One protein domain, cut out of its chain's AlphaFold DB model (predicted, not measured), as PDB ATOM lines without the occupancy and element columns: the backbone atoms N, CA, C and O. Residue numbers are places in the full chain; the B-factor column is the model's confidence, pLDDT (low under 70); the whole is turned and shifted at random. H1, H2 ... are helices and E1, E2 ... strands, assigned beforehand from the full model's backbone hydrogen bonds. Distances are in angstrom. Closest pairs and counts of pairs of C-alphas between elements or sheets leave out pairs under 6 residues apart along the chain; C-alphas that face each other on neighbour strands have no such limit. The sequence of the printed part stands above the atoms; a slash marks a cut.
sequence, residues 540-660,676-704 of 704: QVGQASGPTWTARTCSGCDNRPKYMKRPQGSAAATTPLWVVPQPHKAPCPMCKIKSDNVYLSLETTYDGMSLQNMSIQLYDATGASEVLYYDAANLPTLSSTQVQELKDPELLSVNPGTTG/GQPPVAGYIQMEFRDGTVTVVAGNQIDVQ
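This is residues 540 to 660 and 676 to 704 of the 704 residues of the protein "Peptidase_S8 domain-containing protein" of Enhygromyxa salina (UniProt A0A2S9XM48). One twisted sheet of eight strands curls like part of a barrel, with the long strands E4, E7 and E8 beside E5 in one half and the short strands E1, E6, E3 and E2 in the other. The small helix H1 sits at one end of the curl, near E2, E3, E4 and E7, and the long stretch of residues 546 to 590, with no named element, loops round the outside. The printed part has 150 residues with eight named strands and one named helix, in the order E1 E2 E3 E4 E5 E6 H1 E7 E8. The sheet is mixed, in the order E1 E6 E3 E2 E8 E7 E4 E5, and the class is mostly strand, though under half of the residues are in named elements. The whole is compact, with a radius of gyration of the C-alphas of 15.3 A and spans of 42 by 35 by 28 A.

E1, residues 541 to 545, is an edge strand, parallel to E6, residues 643 to 647, with N 542 and O 643 2.9 A apart. E6 is antiparallel to E3, residues 597 to 600, with N 644 and O 600 at 2.7 A. E3 and E2, residues 591 to 594, form a hairpin, with N 594 and O 597 at 2.8 A. E2 is parallel to E8, residues 693 to 703, with N 593 and O 702 at 2.8 A. E8 is staggered: it pairs with E2 over residues 702 to 703 and with E7, residues 679 to 690, over residues 693 to 701. E7 and E8 form a hairpin, with N 686 and O 697 at 2.8 A. E7 is antiparallel to E4, residues 610 to 620, with N 612 and O 687 at 2.7 A. E4 forms a hairpin with the other edge strand, E5, residues 625 to 631, with N 618 and O 626 at 2.8 A. H1, residues 649 to 652, is on the sheet at a height of 7.1 A, over none of the strands; its closest C-alphas to E7 are those of Leu 652 and Pro 679, 6.9 A apart. H1 is too short for an O i to N i+4 pair; its one O i to N i+3 pair is within range.

E1 begins at C-alpha 541, (-10.999, 32.003, -21.198). E4 spans 31.0 A, E5 20.1 A and E7 33.0 A. E8 spans 31.1 A and ends at C-alpha 703, (-5.872, 28.513, -38.567).

The C-alphas farthest apart are those of Thr 641 and Gly 660, 44.8 A. Residues 661 to 675 are not printed, and C-alphas 660 and 676 are 15.7 A apart across this cut. The links E1 to E2 and E5 to E6 are long. The mean pLDDT of the printed part is 70.3; 53 residues are under 70, among them 546 to 586 and 656 to 660.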
ATOM      1  N   GLN A 540      -7.571  33.995 -18.730       68.38
ATOM      2  CA  GLN A 540      -8.953  33.648 -18.393       68.38
ATOM      3  C   GLN A 540      -9.748  33.514 -19.697       68.38
ATOM      4  O   GLN A 540      -9.910  34.502 -20.419       68.38
ATOM      5  N   VAL A 541     -10.218  32.299 -19.993       68.50
ATOM      6  CA  VAL A 541     -10.999  32.003 -21.198       68.50
ATOM      7  C   VAL A 541     -12.491  32.025 -20.868       68.50
ATOM      8  O   VAL A 541     -12.984  31.170 -20.135       68.50
ATOM      9  N   GLY A 542     -13.213  33.016 -21.393       69.00
ATOM     10  CA  GLY A 542     -14.675  33.005 -21.434       69.00
ATOM     11  C   GLY A 542     -15.164  32.164 -22.613       69.00
ATOM     12  O   GLY A 542     -14.504  32.125 -23.646       69.00
ATOM     13  N   GLN A 543     -16.300  31.477 -22.475       75.75
ATOM     14  CA  GLN A 543     -16.866  30.648 -23.546       75.75
ATOM     15  C   GLN A 543     -18.189  31.218 -24.054       75.75
ATOM     16  O   GLN A 543     -19.082  31.543 -23.268       75.75
ATOM     17  N   ALA A 544     -18.337  31.257 -25.375       74.75
ATOM     18  CA  ALA A 544     -19.580  31.527 -26.077       74.75
ATOM     19  C   ALA A 544     -19.806  30.482 -27.177       74.75
ATOM     20  O   ALA A 544     -18.885  30.011 -27.844       74.75
ATOM     21  N   SER A 545     -21.065  30.097 -27.374       75.38
ATOM     22  CA  SER A 545     -21.449  29.252 -28.507       75.38
ATOM     23  C   SER A 545     -21.755  30.126 -29.715       75.38
ATOM     24  O   SER A 545     -22.423  31.150 -29.580       75.38
ATOM     25  N   GLY A 546     -21.279  29.711 -30.888       60.12
ATOM     26  CA  GLY A 546     -21.600  30.352 -32.154       60.12
ATOM     27  C   GLY A 546     -23.078  30.228 -32.526       60.12
ATOM     28  O   GLY A 546     -23.814  29.415 -31.953       60.12
ATOM     29  N   PRO A 547     -23.537  31.048 -33.486       67.69
ATOM     30  CA  PRO A 547     -24.907  30.980 -33.967       67.69
ATOM     31  C   PRO A 547     -25.197  29.622 -34.610       67.69
ATOM     32  O   PRO A 547     -24.351  29.030 -35.274       67.69
ATOM     33  N   THR A 548     -26.443  29.158 -34.518       67.81
ATOM     34  CA  THR A 548     -26.914  28.115 -35.434       67.81
ATOM     35  C   THR A 548     -27.113  28.730 -36.815       67.81
ATOM     36  O   THR A 548     -28.007  29.559 -37.018       67.81
ATOM     37  N   TRP A 549     -26.288  28.334 -37.780       58.72
ATOM     38  CA  TRP A 549     -26.385  28.832 -39.145       58.72
ATOM     39  C   TRP A 549     -27.653  28.323 -39.830       58.72
ATOM     40  O   TRP A 549     -27.968  27.136 -39.824       58.72
ATOM     41  N   THR A 550     -28.407  29.232 -40.449       56.22
ATOM     42  CA  THR A 550     -29.496  28.864 -41.361       56.22
ATOM     43  C   THR A 550     -29.092  29.285 -42.764       56.22
ATOM     44  O   THR A 550     -28.948  30.481 -43.030       56.22
ATOM     45  N   ALA A 551     -28.915  28.322 -43.670       52.16
ATOM     46  CA  ALA A 551     -28.674  28.623 -45.075       52.16
ATOM     47  C   ALA A 551     -29.846  29.452 -45.627       52.16
ATOM     48  O   ALA A 551     -31.007  29.043 -45.548       52.16
ATOM     49  N   ARG A 552     -29.558  30.639 -46.171       46.50
ATOM     50  CA  ARG A 552     -30.557  31.485 -46.834       46.50
ATOM     51  C   ARG A 552     -30.148  31.742 -48.273       46.50
ATOM     52  O   ARG A 552     -29.066  32.252 -48.546       46.50
ATOM     53  N   THR A 553     -31.054  31.458 -49.199       46.16
ATOM     54  CA  THR A 553     -30.953  31.906 -50.587       46.16
ATOM     55  C   THR A 553     -31.235  33.409 -50.611       46.16
ATOM     56  O   THR A 553     -32.373  33.826 -50.400       46.16
ATOM     57  N   CYS A 554     -30.216  34.254 -50.806       43.94
ATOM     58  CA  CYS A 554     -30.441  35.692 -50.964       43.94
ATOM     59  C   CYS A 554     -30.613  36.078 -52.438       43.94
ATOM     60  O   CYS A 554     -29.736  35.857 -53.273       43.94
ATOM     61  N   SER A 555     -31.762  36.688 -52.743       42.38
ATOM     62  CA  SER A 555     -32.041  37.338 -54.026       42.38
ATOM     63  C   SER A 555     -30.990  38.422 -54.292       42.38
ATOM     64  O   SER A 555     -30.907  39.389 -53.537       42.38
ATOM     65  N   GLY A 556     -30.191  38.261 -55.354       50.34
ATOM     66  CA  GLY A 556     -29.147  39.215 -55.764       50.34
ATOM     67  C   GLY A 556     -27.717  38.866 -55.329       50.34
ATOM     68  O   GLY A 556     -26.799  39.626 -55.615       50.34
ATOM     69  N   CYS A 557     -27.501  37.726 -54.667       43.75
ATOM     70  CA  CYS A 557     -26.177  37.263 -54.240       43.75
ATOM     71  C   CYS A 557     -25.601  36.162 -55.156       43.75
ATOM     72  O   CYS A 557     -25.275  35.088 -54.659       43.75
ATOM     73  N   ASP A 558     -25.505  36.369 -56.473       49.34
ATOM     74  CA  ASP A 558     -24.855  35.445 -57.436       49.34
ATOM     75  C   ASP A 558     -25.127  33.924 -57.241       49.34
ATOM     76  O   ASP A 558     -24.262  33.101 -57.538       49.34
ATOM     77  N   ASN A 559     -26.291  33.520 -56.710       45.47
ATOM     78  CA  ASN A 559     -26.647  32.127 -56.379       45.47
ATOM     79  C   ASN A 559     -25.663  31.353 -55.471       45.47
ATOM     80  O   ASN A 559     -25.664  30.123 -55.490       45.47
ATOM     81  N   ARG A 560     -24.840  32.018 -54.650       45.59
ATOM     82  CA  ARG A 560     -23.965  31.312 -53.694       45.59
ATOM     83  C   ARG A 560     -24.675  31.156 -52.343       45.59
ATOM     84  O   ARG A 560     -25.173  32.168 -51.839       45.59
ATOM     85  N   PRO A 561     -24.721  29.957 -51.725       43.94
ATOM     86  CA  PRO A 561     -25.097  29.855 -50.322       43.94
ATOM     87  C   PRO A 561     -24.080  30.672 -49.522       43.94
ATOM     88  O   PRO A 561     -22.882  30.415 -49.569       43.94
ATOM     89  N   LYS A 562     -24.553  31.730 -48.865       48.88
ATOM     90  CA  LYS A 562     -23.788  32.433 -47.841       48.88
ATOM     91  C   LYS A 562     -24.489  32.170 -46.523       48.88
ATOM     92  O   LYS A 562     -25.678  32.477 -46.398       48.88
ATOM     93  N   TYR A 563     -23.768  31.634 -45.551       48.06
ATOM     94  CA  TYR A 563     -24.229  31.609 -44.173       48.06
ATOM     95  C   TYR A 563     -24.247  33.058 -43.663       48.06
ATOM     96  O   TYR A 563     -23.227  33.647 -43.321       48.06
ATOM     97  N   MET A 564     -25.412  33.708 -43.740       45.53
ATOM     98  CA  MET A 564     -25.592  35.079 -43.269       45.53
ATOM     99  C   MET A 564     -26.888  35.216 -42.485       45.53
ATOM    100  O   MET A 564     -27.983  35.054 -43.030       45.53
ATOM    101  N   LYS A 565     -26.760  35.706 -41.253       33.78
ATOM    102  CA  LYS A 565     -27.768  36.568 -40.640       33.78
ATOM    103  C   LYS A 565     -27.269  38.010 -40.769       33.78
ATOM    104  O   LYS A 565     -26.731  38.592 -39.842       33.78
ATOM    105  N   ARG A 566     -27.365  38.584 -41.972       37.78
ATOM    106  CA  ARG A 566     -27.046  40.006 -42.167       37.78
ATOM    107  C   ARG A 566     -28.146  40.821 -41.473       37.78
ATOM    108  O   ARG A 566     -29.315  40.594 -41.807       37.78
ATOM    109  N   PRO A 567     -27.838  41.760 -40.563       39.12
ATOM    110  CA  PRO A 567     -28.848  42.694 -40.086       39.12
ATOM    111  C   PRO A 567     -29.456  43.426 -41.291       39.12
ATOM    112  O   PRO A 567     -28.729  43.919 -42.159       39.12
ATOM    113  N   GLN A 568     -30.788  43.488 -41.372       34.31
ATOM    114  CA  GLN A 568     -31.475  44.419 -42.269       34.31
ATOM    115  C   GLN A 568     -31.293  45.835 -41.710       34.31
ATOM    116  O   GLN A 568     -32.163  46.389 -41.053       34.31
ATOM    117  N   GLY A 569     -30.117  46.401 -41.940       38.94
ATOM    118  CA  GLY A 569     -29.791  47.783 -41.650       38.94
ATOM    119  C   GLY A 569     -28.756  48.211 -42.669       38.94
ATOM    120  O   GLY A 569     -27.688  47.610 -42.759       38.94
ATOM    121  N   SER A 570     -29.100  49.191 -43.499       37.91
ATOM    122  CA  SER A 570     -28.161  49.844 -44.407       37.91
ATOM    123  C   SER A 570     -26.886  50.179 -43.640       37.91
ATOM    124  O   SER A 570     -26.975  50.861 -42.619       37.91
ATOM    125  N   ALA A 571     -25.728  49.712 -44.117       36.94
ATOM    126  CA  ALA A 571     -24.447  50.193 -43.626       36.94
ATOM    127  C   ALA A 571     -24.479  51.720 -43.741       36.94
ATOM    128  O   ALA A 571     -24.473  52.264 -44.847       36.94
ATOM    129  N   ALA A 572     -24.632  52.405 -42.607       37.34
ATOM    130  CA  ALA A 572     -24.441  53.838 -42.558       37.34
ATOM    131  C   ALA A 572     -23.030  54.075 -43.092       37.34
ATOM    132  O   ALA A 572     -22.113  53.360 -42.687       37.34
ATOM    133  N   ALA A 573     -22.890  54.993 -44.053       36.19
ATOM    134  CA  ALA A 573     -21.611  55.325 -44.662       36.19
ATOM    135  C   ALA A 573     -20.562  55.464 -43.552       36.19
ATOM    136  O   ALA A 573     -20.658  56.356 -42.708       36.19
ATOM    137  N   THR A 574     -19.644  54.502 -43.497       36.91
ATOM    138  CA  THR A 574     -18.634  54.424 -42.453       36.91
ATOM    139  C   THR A 574     -17.774  55.677 -42.511       36.91
ATOM    140  O   THR A 574     -17.562  56.270 -43.575       36.91
ATOM    141  N   THR A 575     -17.295  56.101 -41.343       39.34
ATOM    142  CA  THR A 575     -16.265  57.130 -41.190       39.34
ATOM    143  C   THR A 575     -15.183  56.904 -42.245       39.34
ATOM    144  O   THR A 575     -14.808  55.747 -42.454       39.34
ATOM    145  N   PRO A 576     -14.687  57.935 -42.945       39.66
ATOM    146  CA  PRO A 576     -13.832  57.679 -44.084       39.66
ATOM    147  C   PRO A 576     -12.600  56.872 -43.708       39.66
ATOM    148  O   PRO A 576     -11.760  57.321 -42.929       39.66
ATOM    149  N   LEU A 577     -12.514  55.681 -44.298       42.34
ATOM    150  CA  LEU A 577     -11.516  54.641 -44.019       42.34
ATOM    151  C   LEU A 577     -10.066  55.136 -44.169       42.34
ATOM    152  O   LEU A 577      -9.134  54.534 -43.658       42.34
ATOM    153  N   TRP A 578      -9.889  56.285 -44.810       44.44
ATOM    154  CA  TRP A 578      -8.616  56.927 -45.085       44.44
ATOM    155  C   TRP A 578      -8.006  57.702 -43.902       44.44
ATOM    156  O   TRP A 578      -6.853  58.107 -43.984       44.44
ATOM    157  N   VAL A 579      -8.750  57.961 -42.817       39.56
ATOM    158  CA  VAL A 579      -8.276  58.811 -41.695       39.56
ATOM    159  C   VAL A 579      -7.678  58.007 -40.536       39.56
ATOM    160  O   VAL A 579      -7.113  58.583 -39.607       39.56
ATOM    161  N   VAL A 580      -7.798  56.682 -40.567       47.69
ATOM    162  CA  VAL A 580      -7.290  55.818 -39.500       47.69
ATOM    163  C   VAL A 580      -5.927  55.260 -39.922       47.69
ATOM    164  O   VAL A 580      -5.813  54.857 -41.082       47.69
ATOM    165  N   PRO A 581      -4.910  55.248 -39.029       46.28
ATOM    166  CA  PRO A 581      -3.616  54.616 -39.285       46.28
ATOM    167  C   PRO A 581      -3.804  53.261 -39.958       46.28
ATOM    168  O   PRO A 581      -4.697  52.514 -39.559       46.28
ATOM    169  N   GLN A 582      -3.031  52.986 -41.008       51.34
ATOM    170  CA  GLN A 582      -3.207  51.788 -41.822       51.34
ATOM    171  C   GLN A 582      -2.070  50.800 -41.587       51.34
ATOM    172  O   GLN A 582      -0.914  51.166 -41.809       51.34
ATOM    173  N   PRO A 583      -2.386  49.543 -41.233       52.41
ATOM    174  CA  PRO A 583      -3.695  49.035 -40.859       52.41
ATOM    175  C   PRO A 583      -4.120  49.614 -39.507       52.41
ATOM    176  O   PRO A 583      -3.298  50.062 -38.698       52.41
ATOM    177  N   HIS A 584      -5.434  49.588 -39.283       58.97
ATOM    178  CA  HIS A 584      -6.028  49.848 -37.978       58.97
ATOM    179  C   HIS A 584      -5.328  48.975 -36.926       58.97
ATOM    180  O   HIS A 584      -4.871  47.878 -37.257       58.97
ATOM    181  N   LYS A 585      -5.280  49.419 -35.657       64.69
ATOM    182  CA  LYS A 585      -4.940  48.505 -34.556       64.69
ATOM    183  C   LYS A 585      -5.765  47.244 -34.733       64.69
ATOM    184  O   LYS A 585      -6.980  47.331 -34.890       64.69
ATOM    185  N   ALA A 586      -5.117  46.090 -34.800       65.75
ATOM    186  CA  ALA A 586      -5.878  44.890 -35.064       65.75
ATOM    187  C   ALA A 586      -6.858  44.701 -33.895       65.75
ATOM    188  O   ALA A 586      -6.438  44.778 -32.740       65.75
ATOM    189  N   PRO A 587      -8.159  44.512 -34.168       70.81
ATOM    190  CA  PRO A 587      -9.176  44.538 -33.120       70.81
ATOM    191  C   PRO A 587      -9.006  43.385 -32.144       70.81
ATOM    192  O   PRO A 587      -9.426  43.453 -30.996       70.81
ATOM    193  N   CYS A 588      -8.349  42.347 -32.641       72.25
ATOM    194  CA  CYS A 588      -8.093  41.118 -31.967       72.25
ATOM    195  C   CYS A 588      -6.597  40.810 -32.036       72.25
ATOM    196  O   CYS A 588      -6.127  40.249 -33.034       72.25
ATOM    197  N   PRO A 589      -5.822  41.235 -31.023       58.72
ATOM    198  CA  PRO A 589      -4.384  41.016 -30.989       58.72
ATOM    199  C   PRO A 589      -4.054  39.533 -30.754       58.72
ATOM    200  O   PRO A 589      -3.014  39.066 -31.216       58.72
ATOM    201  N   MET A 590      -4.959  38.775 -30.114       65.00
ATOM    202  CA  MET A 590      -4.957  37.308 -30.083       65.00
ATOM    203  C   MET A 590      -6.173  36.768 -30.821       65.00
ATOM    204  O   MET A 590      -7.243  36.620 -30.234       65.00
ATOM    205  N   CYS A 591      -5.989  36.451 -32.097       77.94
ATOM    206  CA  CYS A 591      -7.004  35.788 -32.895       77.94
ATOM    207  C   CYS A 591      -6.459  34.484 -33.465       77.94
ATOM    208  O   CYS A 591      -5.493  34.499 -34.228       77.94
ATOM    209  N   LYS A 592      -7.078  33.361 -33.096       83.06
ATOM    210  CA  LYS A 592      -6.702  32.024 -33.571       83.06
ATOM    211  C   LYS A 592      -7.942  31.186 -33.820       83.06
ATOM    212  O   LYS A 592      -8.831  31.171 -32.980       83.06
ATOM    213  N   ILE A 593      -7.969  30.453 -34.924       83.12
ATOM    214  CA  ILE A 593      -8.901  29.349 -35.139       83.12
ATOM    215  C   ILE A 593      -8.160  28.051 -34.831       83.12
ATOM    216  O   ILE A 593      -7.067  27.824 -35.345       83.12
ATOM    217  N   LYS A 594      -8.735  27.215 -33.969       84.62
ATOM    218  CA  LYS A 594      -8.244  25.866 -33.676       84.62
ATOM    219  C   LYS A 594      -9.433  24.927 -33.650       84.62
ATOM    220  O   LYS A 594     -10.307  25.053 -32.785       84.62
ATOM    221  N   SER A 595      -9.446  23.980 -34.580       87.56
ATOM    222  CA  SER A 595     -10.611  23.131 -34.816       87.56
ATOM    223  C   SER A 595     -11.850  23.994 -35.119       87.56
ATOM    224  O   SER A 595     -11.814  24.860 -35.984       87.56
ATOM    225  N   ASP A 596     -12.944  23.783 -34.391       88.12
ATOM    226  CA  ASP A 596     -14.193  24.528 -34.500       88.12
ATOM    227  C   ASP A 596     -14.262  25.722 -33.538       88.12
ATOM    228  O   ASP A 596     -15.351  26.183 -33.233       88.12
ATOM    229  N   ASN A 597     -13.140  26.219 -33.011       86.50
ATOM    230  CA  ASN A 597     -13.138  27.326 -32.052       86.50
ATOM    231  C   ASN A 597     -12.328  28.493 -32.595       86.50
ATOM    232  O   ASN A 597     -11.189  28.308 -33.026       86.50
ATOM    233  N   VAL A 598     -12.884  29.701 -32.522       88.31
ATOM    234  CA  VAL A 598     -12.126  30.941 -32.681       88.31
ATOM    235  C   VAL A 598     -11.903  31.585 -31.314       88.31
ATOM    236  O   VAL A 598     -12.842  31.885 -30.584       88.31
ATOM    237  N   TYR A 599     -10.638  31.788 -30.964       83.56
ATOM    238  CA  TYR A 599     -10.196  32.504 -29.773       83.56
ATOM    239  C   TYR A 599     -10.015  33.971 -30.131       83.56
ATOM    240  O   TYR A 599      -9.312  34.281 -31.092       83.56
ATOM    241  N   LEU A 600     -10.654  34.851 -29.369       84.75
ATOM    242  CA  LEU A 600     -10.741  36.283 -29.608       84.75
ATOM    243  C   LEU A 600     -10.304  37.034 -28.347       84.75
ATOM    244  O   LEU A 600     -10.949  36.909 -27.313       84.75
ATOM    245  N   SER A 601      -9.262  37.854 -28.406       80.38
ATOM    246  CA  SER A 601      -9.053  38.915 -27.406       80.38
ATOM    247  C   SER A 601      -9.405  40.278 -27.990       80.38
ATOM    248  O   SER A 601      -9.513  40.408 -29.206       80.38
ATOM    249  N   LEU A 602      -9.605  41.294 -27.151       81.00
ATOM    250  CA  LEU A 602      -9.793  42.672 -27.610       81.00
ATOM    251  C   LEU A 602      -8.491  43.465 -27.467       81.00
ATOM    252  O   LEU A 602      -7.774  43.307 -26.484       81.00
ATOM    253  N   GLU A 603      -8.167  44.349 -28.407       80.31
ATOM    254  CA  GLU A 603      -7.121  45.349 -28.147       80.31
ATOM    255  C   GLU A 603      -7.685  46.464 -27.244       80.31
ATOM    256  O   GLU A 603      -8.808  46.921 -27.442       80.31
ATOM    257  N   THR A 604      -6.911  46.906 -26.247       75.31
ATOM    258  CA  THR A 604      -7.322  47.860 -25.193       75.31
ATOM    259  C   THR A 604      -7.909  49.188 -25.689       75.31
ATOM    260  O   THR A 604      -8.699  49.827 -25.006       75.31
ATOM    261  N   THR A 605      -7.565  49.627 -26.891       74.62
ATOM    262  CA  THR A 605      -8.091  50.818 -27.578       74.62
ATOM    263  C   THR A 605      -9.566  50.664 -27.935       74.62
ATOM    264  O   THR A 605     -10.247  51.668 -28.134       74.62
ATOM    265  N   TYR A 606     -10.055  49.428 -28.020       82.12
ATOM    266  CA  TYR A 606     -11.462  49.108 -28.228       82.12
ATOM    267  C   TYR A 606     -12.199  48.828 -26.909       82.12
ATOM    268  O   TYR A 606     -13.398  48.544 -26.947       82.12
ATOM    269  N   ASP A 607     -11.534  48.927 -25.749       83.06
ATOM    270  CA  ASP A 607     -12.196  48.750 -24.455       83.06
ATOM    271  C   ASP A 607     -13.326  49.768 -24.277       83.06
ATOM    272  O   ASP A 607     -13.186  50.961 -24.548       83.06
ATOM    273  N   GLY A 608     -14.480  49.277 -23.824       83.88
ATOM    274  CA  GLY A 608     -15.697  50.077 -23.685       83.88
ATOM    275  C   GLY A 608     -16.468  50.296 -24.991       83.88
ATOM    276  O   GLY A 608     -17.612  50.748 -24.936       83.88
ATOM    277  N   MET A 609     -15.914  49.930 -26.154       88.56
ATOM    278  CA  MET A 609     -16.667  49.937 -27.405       88.56
ATOM    279  C   MET A 609     -17.549  48.689 -27.524       88.56
ATOM    280  O   MET A 609     -17.169  47.580 -27.152       88.56
ATOM    281  N   SER A 610     -18.733  48.853 -28.108       87.56
ATOM    282  CA  SER A 610     -19.654  47.744 -28.373       87.56
ATOM    283  C   SER A 610     -19.350  47.088 -29.722       87.56
ATOM    284  O   SER A 610     -19.421  47.751 -30.759       87.56
ATOM    285  N   LEU A 611     -19.029  45.791 -29.725       89.31
ATOM    286  CA  LEU A 611     -18.850  45.004 -30.947       89.31
ATOM    287  C   LEU A 611     -20.208  44.807 -31.640       89.31
ATOM    288  O   LEU A 611     -21.104  44.153 -31.116       89.31
ATOM    289  N   GLN A 612     -20.367  45.417 -32.810       89.31
ATOM    290  CA  GLN A 612     -21.601  45.425 -33.595       89.31
ATOM    291  C   GLN A 612     -21.682  44.231 -34.541       89.31
ATOM    292  O   GLN A 612     -22.724  43.594 -34.649       89.31
ATOM    293  N   ASN A 613     -20.587  43.948 -35.246       86.62
ATOM    294  CA  ASN A 613     -20.506  42.875 -36.229       86.62
ATOM    295  C   ASN A 613     -19.090  42.300 -36.245       86.62
ATOM    296  O   ASN A 613     -18.116  43.011 -35.995       86.62
ATOM    297  N   MET A 614     -18.972  41.036 -36.630       89.50
ATOM    298  CA  MET A 614     -17.697  40.388 -36.908       89.50
ATOM    299  C   MET A 614     -17.835  39.546 -38.171       89.50
ATOM    300  O   MET A 614     -18.870  38.928 -38.404       89.50
ATOM    301  N   SER A 615     -16.801  39.500 -38.998       87.38
ATOM    302  CA  SER A 615     -16.720  38.556 -40.105       87.38
ATOM    303  C   SER A 615     -15.382  37.847 -40.114       87.38
ATOM    304  O   SER A 615     -14.357  38.484 -39.888       87.38
ATOM    305  N   ILE A 616     -15.394  36.556 -40.421       87.81
ATOM    306  CA  ILE A 616     -14.196  35.735 -40.577       87.81
ATOM    307  C   ILE A 616     -14.160  35.252 -42.021       87.81
ATOM    308  O   ILE A 616     -15.047  34.525 -42.456       87.81
ATOM    309  N   GLN A 617     -13.145  35.673 -42.769       84.06
ATOM    310  CA  GLN A 617     -12.853  35.147 -44.093       84.06
ATOM    311  C   GLN A 617     -11.832  34.021 -43.979       84.06
ATOM    312  O   GLN A 617     -10.707  34.253 -43.547       84.06
ATOM    313  N   LEU A 618     -12.224  32.819 -44.371       84.19
ATOM    314  CA  LEU A 618     -11.384  31.630 -44.396       84.19
ATOM    315  C   LEU A 618     -10.835  31.415 -45.802       84.19
ATOM    316  O   LEU A 618     -11.528  31.696 -46.780       84.19
ATOM    317  N   TYR A 619      -9.619  30.887 -45.892       79.25
ATOM    318  CA  TYR A 619      -8.968  30.498 -47.138       79.25
ATOM    319  C   TYR A 619      -8.457  29.067 -47.025       79.25
ATOM    320  O   TYR A 619      -7.869  28.720 -46.004       79.25
ATOM    321  N   ASP A 620      -8.643  28.251 -48.061       82.44
ATOM    322  CA  ASP A 620      -8.078  26.900 -48.124       82.44
ATOM    323  C   ASP A 620      -6.748  26.850 -48.887       82.44
ATOM    324  O   ASP A 620      -6.272  27.839 -49.452       82.44
ATOM    325  N   ALA A 621      -6.139  25.664 -48.913       77.44
ATOM    326  CA  ALA A 621      -4.896  25.414 -49.633       77.44
ATOM    327  C   ALA A 621      -5.019  25.596 -51.155       77.44
ATOM    328  O   ALA A 621      -4.007  25.615 -51.837       77.44
ATOM    329  N   THR A 622      -6.215  25.712 -51.729       74.88
ATOM    330  CA  THR A 622      -6.403  25.985 -53.164       74.88
ATOM    331  C   THR A 622      -6.584  27.476 -53.454       74.88
ATOM    332  O   THR A 622      -6.625  27.879 -54.617       74.88
ATOM    333  N   GLY A 623      -6.664  28.305 -52.408       66.94
ATOM    334  CA  GLY A 623      -6.994  29.723 -52.493       66.94
ATOM    335  C   GLY A 623      -8.492  30.002 -52.602       66.94
ATOM    336  O   GLY A 623      -8.877  31.162 -52.769       66.94
ATOM    337  N   ALA A 624      -9.352  28.983 -52.492       75.38
ATOM    338  CA  ALA A 624     -10.773  29.234 -52.335       75.38
ATOM    339  C   ALA A 624     -11.036  29.897 -50.984       75.38
ATOM    340  O   ALA A 624     -10.300  29.687 -50.020       75.38
ATOM    341  N   SER A 625     -12.092  30.709 -50.919       78.12
ATOM    342  CA  SER A 625     -12.416  31.455 -49.709       78.12
ATOM    343  C   SER A 625     -13.902  31.462 -49.389       78.12
ATOM    344  O   SER A 625     -14.733  31.582 -50.295       78.12
ATOM    345  N   GLU A 626     -14.211  31.478 -48.102       82.81
ATOM    346  CA  GLU A 626     -15.552  31.611 -47.536       82.81
ATOM    347  C   GLU A 626     -15.571  32.752 -46.512       82.81
ATOM    348  O   GLU A 626     -14.544  33.055 -45.918       82.81
ATOM    349  N   VAL A 627     -16.712  33.427 -46.330       80.75
ATOM    350  CA  VAL A 627     -16.852  34.497 -45.326       80.75
ATOM    351  C   VAL A 627     -18.028  34.188 -44.411       80.75
ATOM    352  O   VAL A 627     -19.173  34.173 -44.866       80.75
ATOM    353  N   LEU A 628     -17.730  34.008 -43.127       84.62
ATOM    354  CA  LEU A 628     -18.686  33.828 -42.039       84.62
ATOM    355  C   LEU A 628     -19.013  35.193 -41.422       84.62
ATOM    356  O   LEU A 628     -18.109  35.999 -41.207       84.62
ATOM    357  N   TYR A 629     -20.290  35.469 -41.149       83.12
ATOM    358  CA  TYR A 629     -20.753  36.746 -40.584       83.12
ATOM    359  C   TYR A 629     -21.508  36.548 -39.269       83.12
ATOM    360  O   TYR A 629     -22.555  35.903 -39.242       83.12
ATOM    361  N   TYR A 630     -21.028  37.194 -38.214       85.81
ATOM    362  CA  TYR A 630     -21.579  37.164 -36.867       85.81
ATOM    363  C   TYR A 630     -22.172  38.539 -36.529       85.81
ATOM    364  O   TYR A 630     -21.515  39.569 -36.700       85.81
ATOM    365  N   ASP A 631     -23.421  38.561 -36.064       84.12
ATOM    366  CA  ASP A 631     -24.073  39.775 -35.561       84.12
ATOM    367  C   ASP A 631     -23.781  39.984 -34.062       84.12
ATOM    368  O   ASP A 631     -23.363  39.058 -33.367       84.12
ATOM    369  N   ALA A 632     -24.035  41.192 -33.549       85.00
ATOM    370  CA  ALA A 632     -23.833  41.531 -32.136       85.00
ATOM    371  C   ALA A 632     -24.499  40.554 -31.148       85.00
ATOM    372  O   ALA A 632     -24.001  40.376 -30.043       85.00
ATOM    373  N   ALA A 633     -25.624  39.930 -31.516       82.56
ATOM    374  CA  ALA A 633     -26.366  39.046 -30.618       82.56
ATOM    375  C   ALA A 633     -25.702  37.671 -30.451       82.56
ATOM    376  O   ALA A 633     -25.993  36.973 -29.482       82.56
ATOM    377  N   ASN A 634     -24.836  37.283 -31.390       80.00
ATOM    378  CA  ASN A 634     -24.114  36.012 -31.375       80.00
ATOM    379  C   ASN A 634     -22.624  36.178 -31.053       80.00
ATOM    380  O   ASN A 634     -21.860  35.222 -31.171       80.00
ATOM    381  N   LEU A 635     -22.201  37.389 -30.687       85.00
ATOM    382  CA  LEU A 635     -20.817  37.681 -30.352       85.00
ATOM    383  C   LEU A 635     -20.615  37.704 -28.838       85.00
ATOM    384  O   LEU A 635     -21.446  38.263 -28.120       85.00
ATOM    385  N   PRO A 636     -19.513  37.118 -28.332       84.94
ATOM    386  CA  PRO A 636     -19.155  37.277 -26.935       84.94
ATOM    387  C   PRO A 636     -18.833  38.742 -26.639       84.94
ATOM    388  O   PRO A 636     -18.342  39.483 -27.497       84.94
ATOM    389  N   THR A 637     -19.039  39.152 -25.389       84.75
ATOM    390  CA  THR A 637     -18.477  40.412 -24.899       84.75
ATOM    391  C   THR A 637     -16.959  40.278 -24.880       84.75
ATOM    392  O   THR A 637     -16.402  39.565 -24.047       84.75
ATOM    393  N   LEU A 638     -16.286  40.948 -25.813       83.44
ATOM    394  CA  LEU A 638     -14.829  40.977 -25.847       83.44
ATOM    395  C   LEU A 638     -14.284  41.907 -24.753       83.44
ATOM    396  O   LEU A 638     -14.915  42.894 -24.380       83.44
ATOM    397  N   SER A 639     -13.100  41.579 -24.246       79.19
ATOM    398  CA  SER A 639     -12.368  42.354 -23.243       79.19
ATOM    399  C   SER A 639     -10.881  42.279 -23.555       79.19
ATOM    400  O   SER A 639     -10.407  41.261 -24.061       79.19
ATOM    401  N   SER A 640     -10.127  43.330 -23.242       75.44
ATOM    402  CA  SER A 640      -8.668  43.305 -23.373       75.44
ATOM    403  C   SER A 640      -7.960  42.433 -22.340       75.44
ATOM    404  O   SER A 640      -6.785  42.114 -22.494       75.44
ATOM    405  N   THR A 641      -8.680  42.022 -21.296       72.88
ATOM    406  CA  THR A 641      -8.147  41.229 -20.176       72.88
ATOM    407  C   THR A 641      -8.559  39.760 -20.220       72.88
ATOM    408  O   THR A 641      -8.135  38.976 -19.373       72.88
ATOM    409  N   GLN A 642      -9.406  39.373 -21.178       72.19
ATOM    410  CA  GLN A 642      -9.909  38.008 -21.313       72.19
ATOM    411  C   GLN A 642      -9.843  37.559 -22.764       72.19
ATOM    412  O   GLN A 642     -10.080  38.340 -23.683       72.19
ATOM    413  N   VAL A 643      -9.581  36.272 -22.958       75.56
ATOM    414  CA  VAL A 643      -9.770  35.635 -24.258       75.56
ATOM    415  C   VAL A 643     -11.171  35.040 -24.275       75.56
ATOM    416  O   VAL A 643     -11.581  34.375 -23.332       75.56
ATOM    417  N   GLN A 644     -11.924  35.287 -25.334       83.31
ATOM    418  CA  GLN A 644     -13.231  34.693 -25.566       83.31
ATOM    419  C   GLN A 644     -13.092  33.580 -26.596       83.31
ATOM    420  O   GLN A 644     -12.537  33.779 -27.669       83.31
ATOM    421  N   GLU A 645     -13.597  32.405 -26.269       86.94
ATOM    422  CA  GLU A 645     -13.711  31.273 -27.173       86.94
ATOM    423  C   GLU A 645     -15.110  31.283 -27.794       86.94
ATOM    424  O   GLU A 645     -16.112  31.254 -27.079       86.94
ATOM    425  N   LEU A 646     -15.181  31.331 -29.122       87.88
ATOM    426  CA  LEU A 646     -16.413  31.208 -29.892       87.88
ATOM    427  C   LEU A 646     -16.372  29.906 -30.689       87.88
ATOM    428  O   LEU A 646     -15.560  29.752 -31.600       87.88
ATOM    429  N   LYS A 647     -17.268  28.979 -30.355       87.94
ATOM    430  CA  LYS A 647     -17.351  27.673 -31.014       87.94
ATOM    431  C   LYS A 647     -18.275  27.697 -32.230       87.94
ATOM    432  O   LYS A 647     -19.468  27.951 -32.079       87.94
ATOM    433  N   ASP A 648     -17.754  27.380 -33.406       87.62
ATOM    434  CA  ASP A 648     -18.456  27.351 -34.683       87.62
ATOM    435  C   ASP A 648     -17.935  26.218 -35.603       87.62
ATOM    436  O   ASP A 648     -16.830  26.312 -36.143       87.62
ATOM    437  N   PRO A 649     -18.726  25.149 -35.822       86.31
ATOM    438  CA  PRO A 649     -18.354  24.036 -36.698       86.31
ATOM    439  C   PRO A 649     -18.058  24.416 -38.155       86.31
ATOM    440  O   PRO A 649     -17.331  23.679 -38.820       86.31
ATOM    441  N   GLU A 650     -18.570  25.546 -38.659       85.25
ATOM    442  CA  GLU A 650     -18.277  26.007 -40.030       85.25
ATOM    443  C   GLU A 650     -16.810  26.445 -40.194       85.25
ATOM    444  O   GLU A 650     -16.313  26.552 -41.312       85.25
ATOM    445  N   LEU A 651     -16.068  26.637 -39.096       88.19
ATOM    446  CA  LEU A 651     -14.631  26.929 -39.136       88.19
ATOM    447  C   LEU A 651     -13.776  25.735 -39.593       88.19
ATOM    448  O   LEU A 651     -12.601  25.920 -39.899       88.19
ATOM    449  N   LEU A 652     -14.331  24.519 -39.654       87.81
ATOM    450  CA  LEU A 652     -13.582  23.304 -39.998       87.81
ATOM    451  C   LEU A 652     -13.325  23.133 -41.500       87.81
ATOM    452  O   LEU A 652     -12.478  22.325 -41.888       87.81
ATOM    453  N   SER A 653     -14.051  23.848 -42.359       86.69
ATOM    454  CA  SER A 653     -13.957  23.665 -43.806       86.69
ATOM    455  C   SER A 653     -14.257  24.946 -44.562       86.69
ATOM    456  O   SER A 653     -15.228  25.627 -44.256       86.69
ATOM    457  N   VAL A 654     -13.489  25.220 -45.611       80.56
ATOM    458  CA  VAL A 654     -13.884  26.161 -46.655       80.56
ATOM    459  C   VAL A 654     -14.715  25.393 -47.662       80.56
ATOM    460  O   VAL A 654     -14.226  24.462 -48.308       80.56
ATOM    461  N   ASN A 655     -15.970  25.796 -47.815       80.19
ATOM    462  CA  ASN A 655     -16.818  25.286 -48.872       80.19
ATOM    463  C   ASN A 655     -16.722  26.253 -50.060       80.19
ATOM    464  O   ASN A 655     -17.410  27.280 -50.062       80.19
ATOM    465  N   PRO A 656     -15.884  25.981 -51.089       61.69
ATOM    466  CA  PRO A 656     -15.912  26.740 -52.332       61.69
ATOM    467  C   PRO A 656     -17.294  26.541 -52.936       61.69
ATOM    468  O   PRO A 656     -17.536  25.525 -53.582       61.69
ATOM    469  N   GLY A 657     -18.222  27.459 -52.638       59.12
ATOM    470  CA  GLY A 657     -19.638  27.292 -52.938       59.12
ATOM    471  C   GLY A 657     -19.807  26.702 -54.328       59.12
ATOM    472  O   GLY A 657     -19.347  27.304 -55.303       59.12
ATOM    473  N   THR A 658     -20.390  25.503 -54.399       48.38
ATOM    474  CA  THR A 658     -20.671  24.819 -55.657       48.38
ATOM    475  C   THR A 658     -21.407  25.814 -56.538       48.38
ATOM    476  O   THR A 658     -22.514  26.261 -56.233       48.38
ATOM    477  N   THR A 659     -20.735  26.274 -57.589       45.22
ATOM    478  CA  THR A 659     -21.320  27.197 -58.554       45.22
ATOM    479  C   THR A 659     -22.507  26.471 -59.168       45.22
ATOM    480  O   THR A 659     -22.359  25.430 -59.800       45.22
ATOM    481  N   GLY A 660     -23.706  26.952 -58.835       42.19
ATOM    482  CA  GLY A 660     -24.930  26.176 -58.945       42.19
ATOM    483  C   GLY A 660     -25.194  25.628 -60.344       42.19
ATOM    484  O   GLY A 660     -25.426  26.380 -61.285       42.19
ATOM    485  N   GLY A 676     -15.411  19.994 -48.324       72.19
ATOM    486  CA  GLY A 676     -14.754  21.257 -48.031       72.19
ATOM    487  C   GLY A 676     -13.319  21.001 -47.587       72.19
ATOM    488  O   GLY A 676     -13.039  20.053 -46.847       72.19
ATOM    489  N   GLN A 677     -12.393  21.801 -48.102       82.94
ATOM    490  CA  GLN A 677     -10.991  21.691 -47.716       82.94
ATOM    491  C   GLN A 677     -10.795  22.378 -46.363       82.94
ATOM    492  O   GLN A 677     -11.437  23.400 -46.110       82.94
ATOM    493  N   PRO A 678      -9.921  21.860 -45.489       87.12
ATOM    494  CA  PRO A 678      -9.611  22.545 -44.245       87.12
ATOM    495  C   PRO A 678      -9.025  23.934 -44.551       87.12
ATOM    496  O   PRO A 678      -8.198  24.066 -45.465       87.12
ATOM    497  N   PRO A 679      -9.445  24.981 -43.825       85.81
ATOM    498  CA  PRO A 679      -8.850  26.295 -43.983       85.81
ATOM    499  C   PRO A 679      -7.380  26.283 -43.547       85.81
ATOM    500  O   PRO A 679      -6.999  25.624 -42.585       85.81
ATOM    501  N   VAL A 680      -6.546  27.027 -44.269       79.31
ATOM    502  CA  VAL A 680      -5.104  27.193 -44.005       79.31
ATOM    503  C   VAL A 680      -4.741  28.617 -43.588       79.31
ATOM    504  O   VAL A 680      -3.625  28.865 -43.138       79.31
ATOM    505  N   ALA A 681      -5.662  29.568 -43.755       76.81
ATOM    506  CA  ALA A 681      -5.512  30.947 -43.313       76.81
ATOM    507  C   ALA A 681      -6.879  31.582 -43.040       76.81
ATOM    508  O   ALA A 681      -7.889  31.194 -43.630       76.81
ATOM    509  N   GLY A 682      -6.902  32.586 -42.164       80.94
ATOM    510  CA  GLY A 682      -8.100  33.344 -41.830       80.94
ATOM    511  C   GLY A 682      -7.832  34.845 -41.786       80.94
ATOM    512  O   GLY A 682      -6.708  35.287 -41.552       80.94
ATOM    513  N   TYR A 683      -8.872  35.644 -41.990       80.06
ATOM    514  CA  TYR A 683      -8.869  37.085 -41.760       80.06
ATOM    515  C   TYR A 683     -10.128  37.474 -40.994       80.06
ATOM    516  O   TYR A 683     -11.237  37.209 -41.452       80.06
ATOM    517  N   ILE A 684      -9.967  38.101 -39.833       84.62
ATOM    518  CA  ILE A 684     -11.076  38.617 -39.036       84.62
ATOM    519  C   ILE A 684     -11.270  40.096 -39.315       84.62
ATOM    520  O   ILE A 684     -10.307  40.849 -39.412       84.62
ATOM    521  N   GLN A 685     -12.518  40.529 -39.372       85.06
ATOM    522  CA  GLN A 685     -12.900  41.931 -39.365       85.06
ATOM    523  C   GLN A 685     -13.955  42.135 -38.283       85.06
ATOM    524  O   GLN A 685     -14.887  41.346 -38.174       85.06
ATOM    525  N   MET A 686     -13.820  43.189 -37.492       87.06
ATOM    526  CA  MET A 686     -14.729  43.559 -36.414       87.06
ATOM    527  C   MET A 686     -15.177  45.009 -36.600       87.06
ATOM    528  O   MET A 686     -14.380  45.873 -36.968       87.06
ATOM    529  N   GLU A 687     -16.455  45.269 -36.353       85.38
ATOM    530  CA  GLU A 687     -17.056  46.600 -36.352       85.38
ATOM    531  C   GLU A 687     -17.441  46.973 -34.921       85.38
ATOM    532  O   GLU A 687     -18.276  46.312 -34.314       85.38
ATOM    533  N   PHE A 688     -16.868  48.049 -34.395       84.94
ATOM    534  CA  PHE A 688     -17.128  48.569 -33.057       84.94
ATOM    535  C   PHE A 688     -17.900  49.878 -33.115       84.94
ATOM    536  O   PHE A 688     -17.731  50.667 -34.047       84.94
ATOM    537  N   ARG A 689     -18.688  50.150 -32.074       84.94
ATOM    538  CA  ARG A 689     -19.352  51.437 -31.874       84.94
ATOM    539  C   ARG A 689     -19.171  51.952 -30.449       84.94
ATOM    540  O   ARG A 689     -19.495  51.250 -29.492       84.94
ATOM    541  N   ASP A 690     -18.732  53.201 -30.332       85.00
ATOM    542  CA  ASP A 690     -18.755  53.986 -29.088       85.00
ATOM    543  C   ASP A 690     -19.732  55.154 -29.266       85.00
ATOM    544  O   ASP A 690     -19.368  56.238 -29.732       85.00
ATOM    545  N   GLY A 691     -21.018  54.876 -29.037       84.56
ATOM    546  CA  GLY A 691     -22.120  55.821 -29.231       84.56
ATOM    547  C   GLY A 691     -22.264  56.317 -30.677       84.56
ATOM    548  O   GLY A 691     -23.094  55.813 -31.433       84.56
ATOM    549  N   THR A 692     -21.465  57.318 -31.051       77.25
ATOM    550  CA  THR A 692     -21.521  58.039 -32.337       77.25
ATOM    551  C   THR A 692     -20.459  57.615 -33.351       77.25
ATOM    552  O   THR A 692     -20.642  57.856 -34.544       77.25
ATOM    553  N   VAL A 693     -19.366  56.982 -32.914       71.06
ATOM    554  CA  VAL A 693     -18.259  56.599 -33.802       71.06
ATOM    555  C   VAL A 693     -18.334  55.109 -34.105       71.06
ATOM    556  O   VAL A 693     -18.343  54.297 -33.183       71.06
ATOM    557  N   THR A 694     -18.349  54.758 -35.393       75.19
ATOM    558  CA  THR A 694     -18.152  53.381 -35.865       75.19
ATOM    559  C   THR A 694     -16.703  53.204 -36.324       75.19
ATOM    560  O   THR A 694     -16.205  53.991 -37.137       75.19
ATOM    561  N   VAL A 695     -16.042  52.158 -35.827       71.69
ATOM    562  CA  VAL A 695     -14.683  51.761 -36.219       71.69
ATOM    563  C   VAL A 695     -14.727  50.351 -36.784       71.69
ATOM    564  O   VAL A 695     -15.222  49.443 -36.131       71.69
ATOM    565  N   VAL A 696     -14.189  50.160 -37.986       73.56
ATOM    566  CA  VAL A 696     -13.962  48.832 -38.563       73.56
ATOM    567  C   VAL A 696     -12.469  48.551 -38.491       73.56
ATOM    568  O   VAL A 696     -11.669  49.434 -38.797       73.56
ATOM    569  N   ALA A 697     -12.094  47.367 -38.025       71.44
ATOM    570  CA  ALA A 697     -10.706  46.939 -37.936       71.44
ATOM    571  C   ALA A 697     -10.612  45.441 -38.235       71.44
ATOM    572  O   ALA A 697     -11.613  44.732 -38.173       71.44
ATOM    573  N   GLY A 698      -9.439  44.940 -38.609       71.56
ATOM    574  CA  GLY A 698      -9.267  43.526 -38.935       71.56
ATOM    575  C   GLY A 698      -7.849  43.027 -38.723       71.56
ATOM    576  O   GLY A 698      -6.933  43.829 -38.549       71.56
ATOM    577  N   ASN A 699      -7.689  41.707 -38.685       70.12
ATOM    578  CA  ASN A 699      -6.407  41.037 -38.491       70.12
ATOM    579  C   ASN A 699      -6.337  39.734 -39.288       70.12
ATOM    580  O   ASN A 699      -7.356  39.079 -39.497       70.12
ATOM    581  N   GLN A 700      -5.129  39.306 -39.642       69.00
ATOM    582  CA  GLN A 700      -4.908  37.920 -40.040       69.00
ATOM    583  C   GLN A 700      -5.030  37.006 -38.810       69.00
ATOM    584  O   GLN A 700      -4.590  37.358 -37.717       69.00
ATOM    585  N   ILE A 701      -5.643  35.841 -38.997       76.94
ATOM    586  CA  ILE A 701      -5.853  34.814 -37.975       76.94
ATOM    587  C   ILE A 701      -5.025  33.585 -38.360       76.94
ATOM    588  O   ILE A 701      -5.034  33.179 -39.528       76.94
ATOM    589  N   ASP A 702      -4.344  32.971 -37.392       72.94
ATOM    590  CA  ASP A 702      -3.834  31.606 -37.569       72.94
ATOM    591  C   ASP A 702      -4.989  30.601 -37.592       72.94
ATOM    592  O   ASP A 702      -5.957  30.753 -36.846       72.94
ATOM    593  N   VAL A 703      -4.876  29.578 -38.436       78.38
ATOM    594  CA  VAL A 703      -5.872  28.513 -38.567       78.38
ATOM    595  C   VAL A 703      -5.198  27.163 -38.366       78.38
ATOM    596  O   VAL A 703      -4.194  26.855 -39.018       78.38
ATOM    597  N   GLN A 704      -5.738  26.378 -37.433       75.06
ATOM    598  CA  GLN A 704      -5.203  25.088 -37.007       75.06
ATOM    599  C   GLN A 704      -6.220  23.958 -37.110       75.06
ATOM    600  O   GLN A 704      -7.334  24.110 -36.555       75.06
TER     601      GLN A 704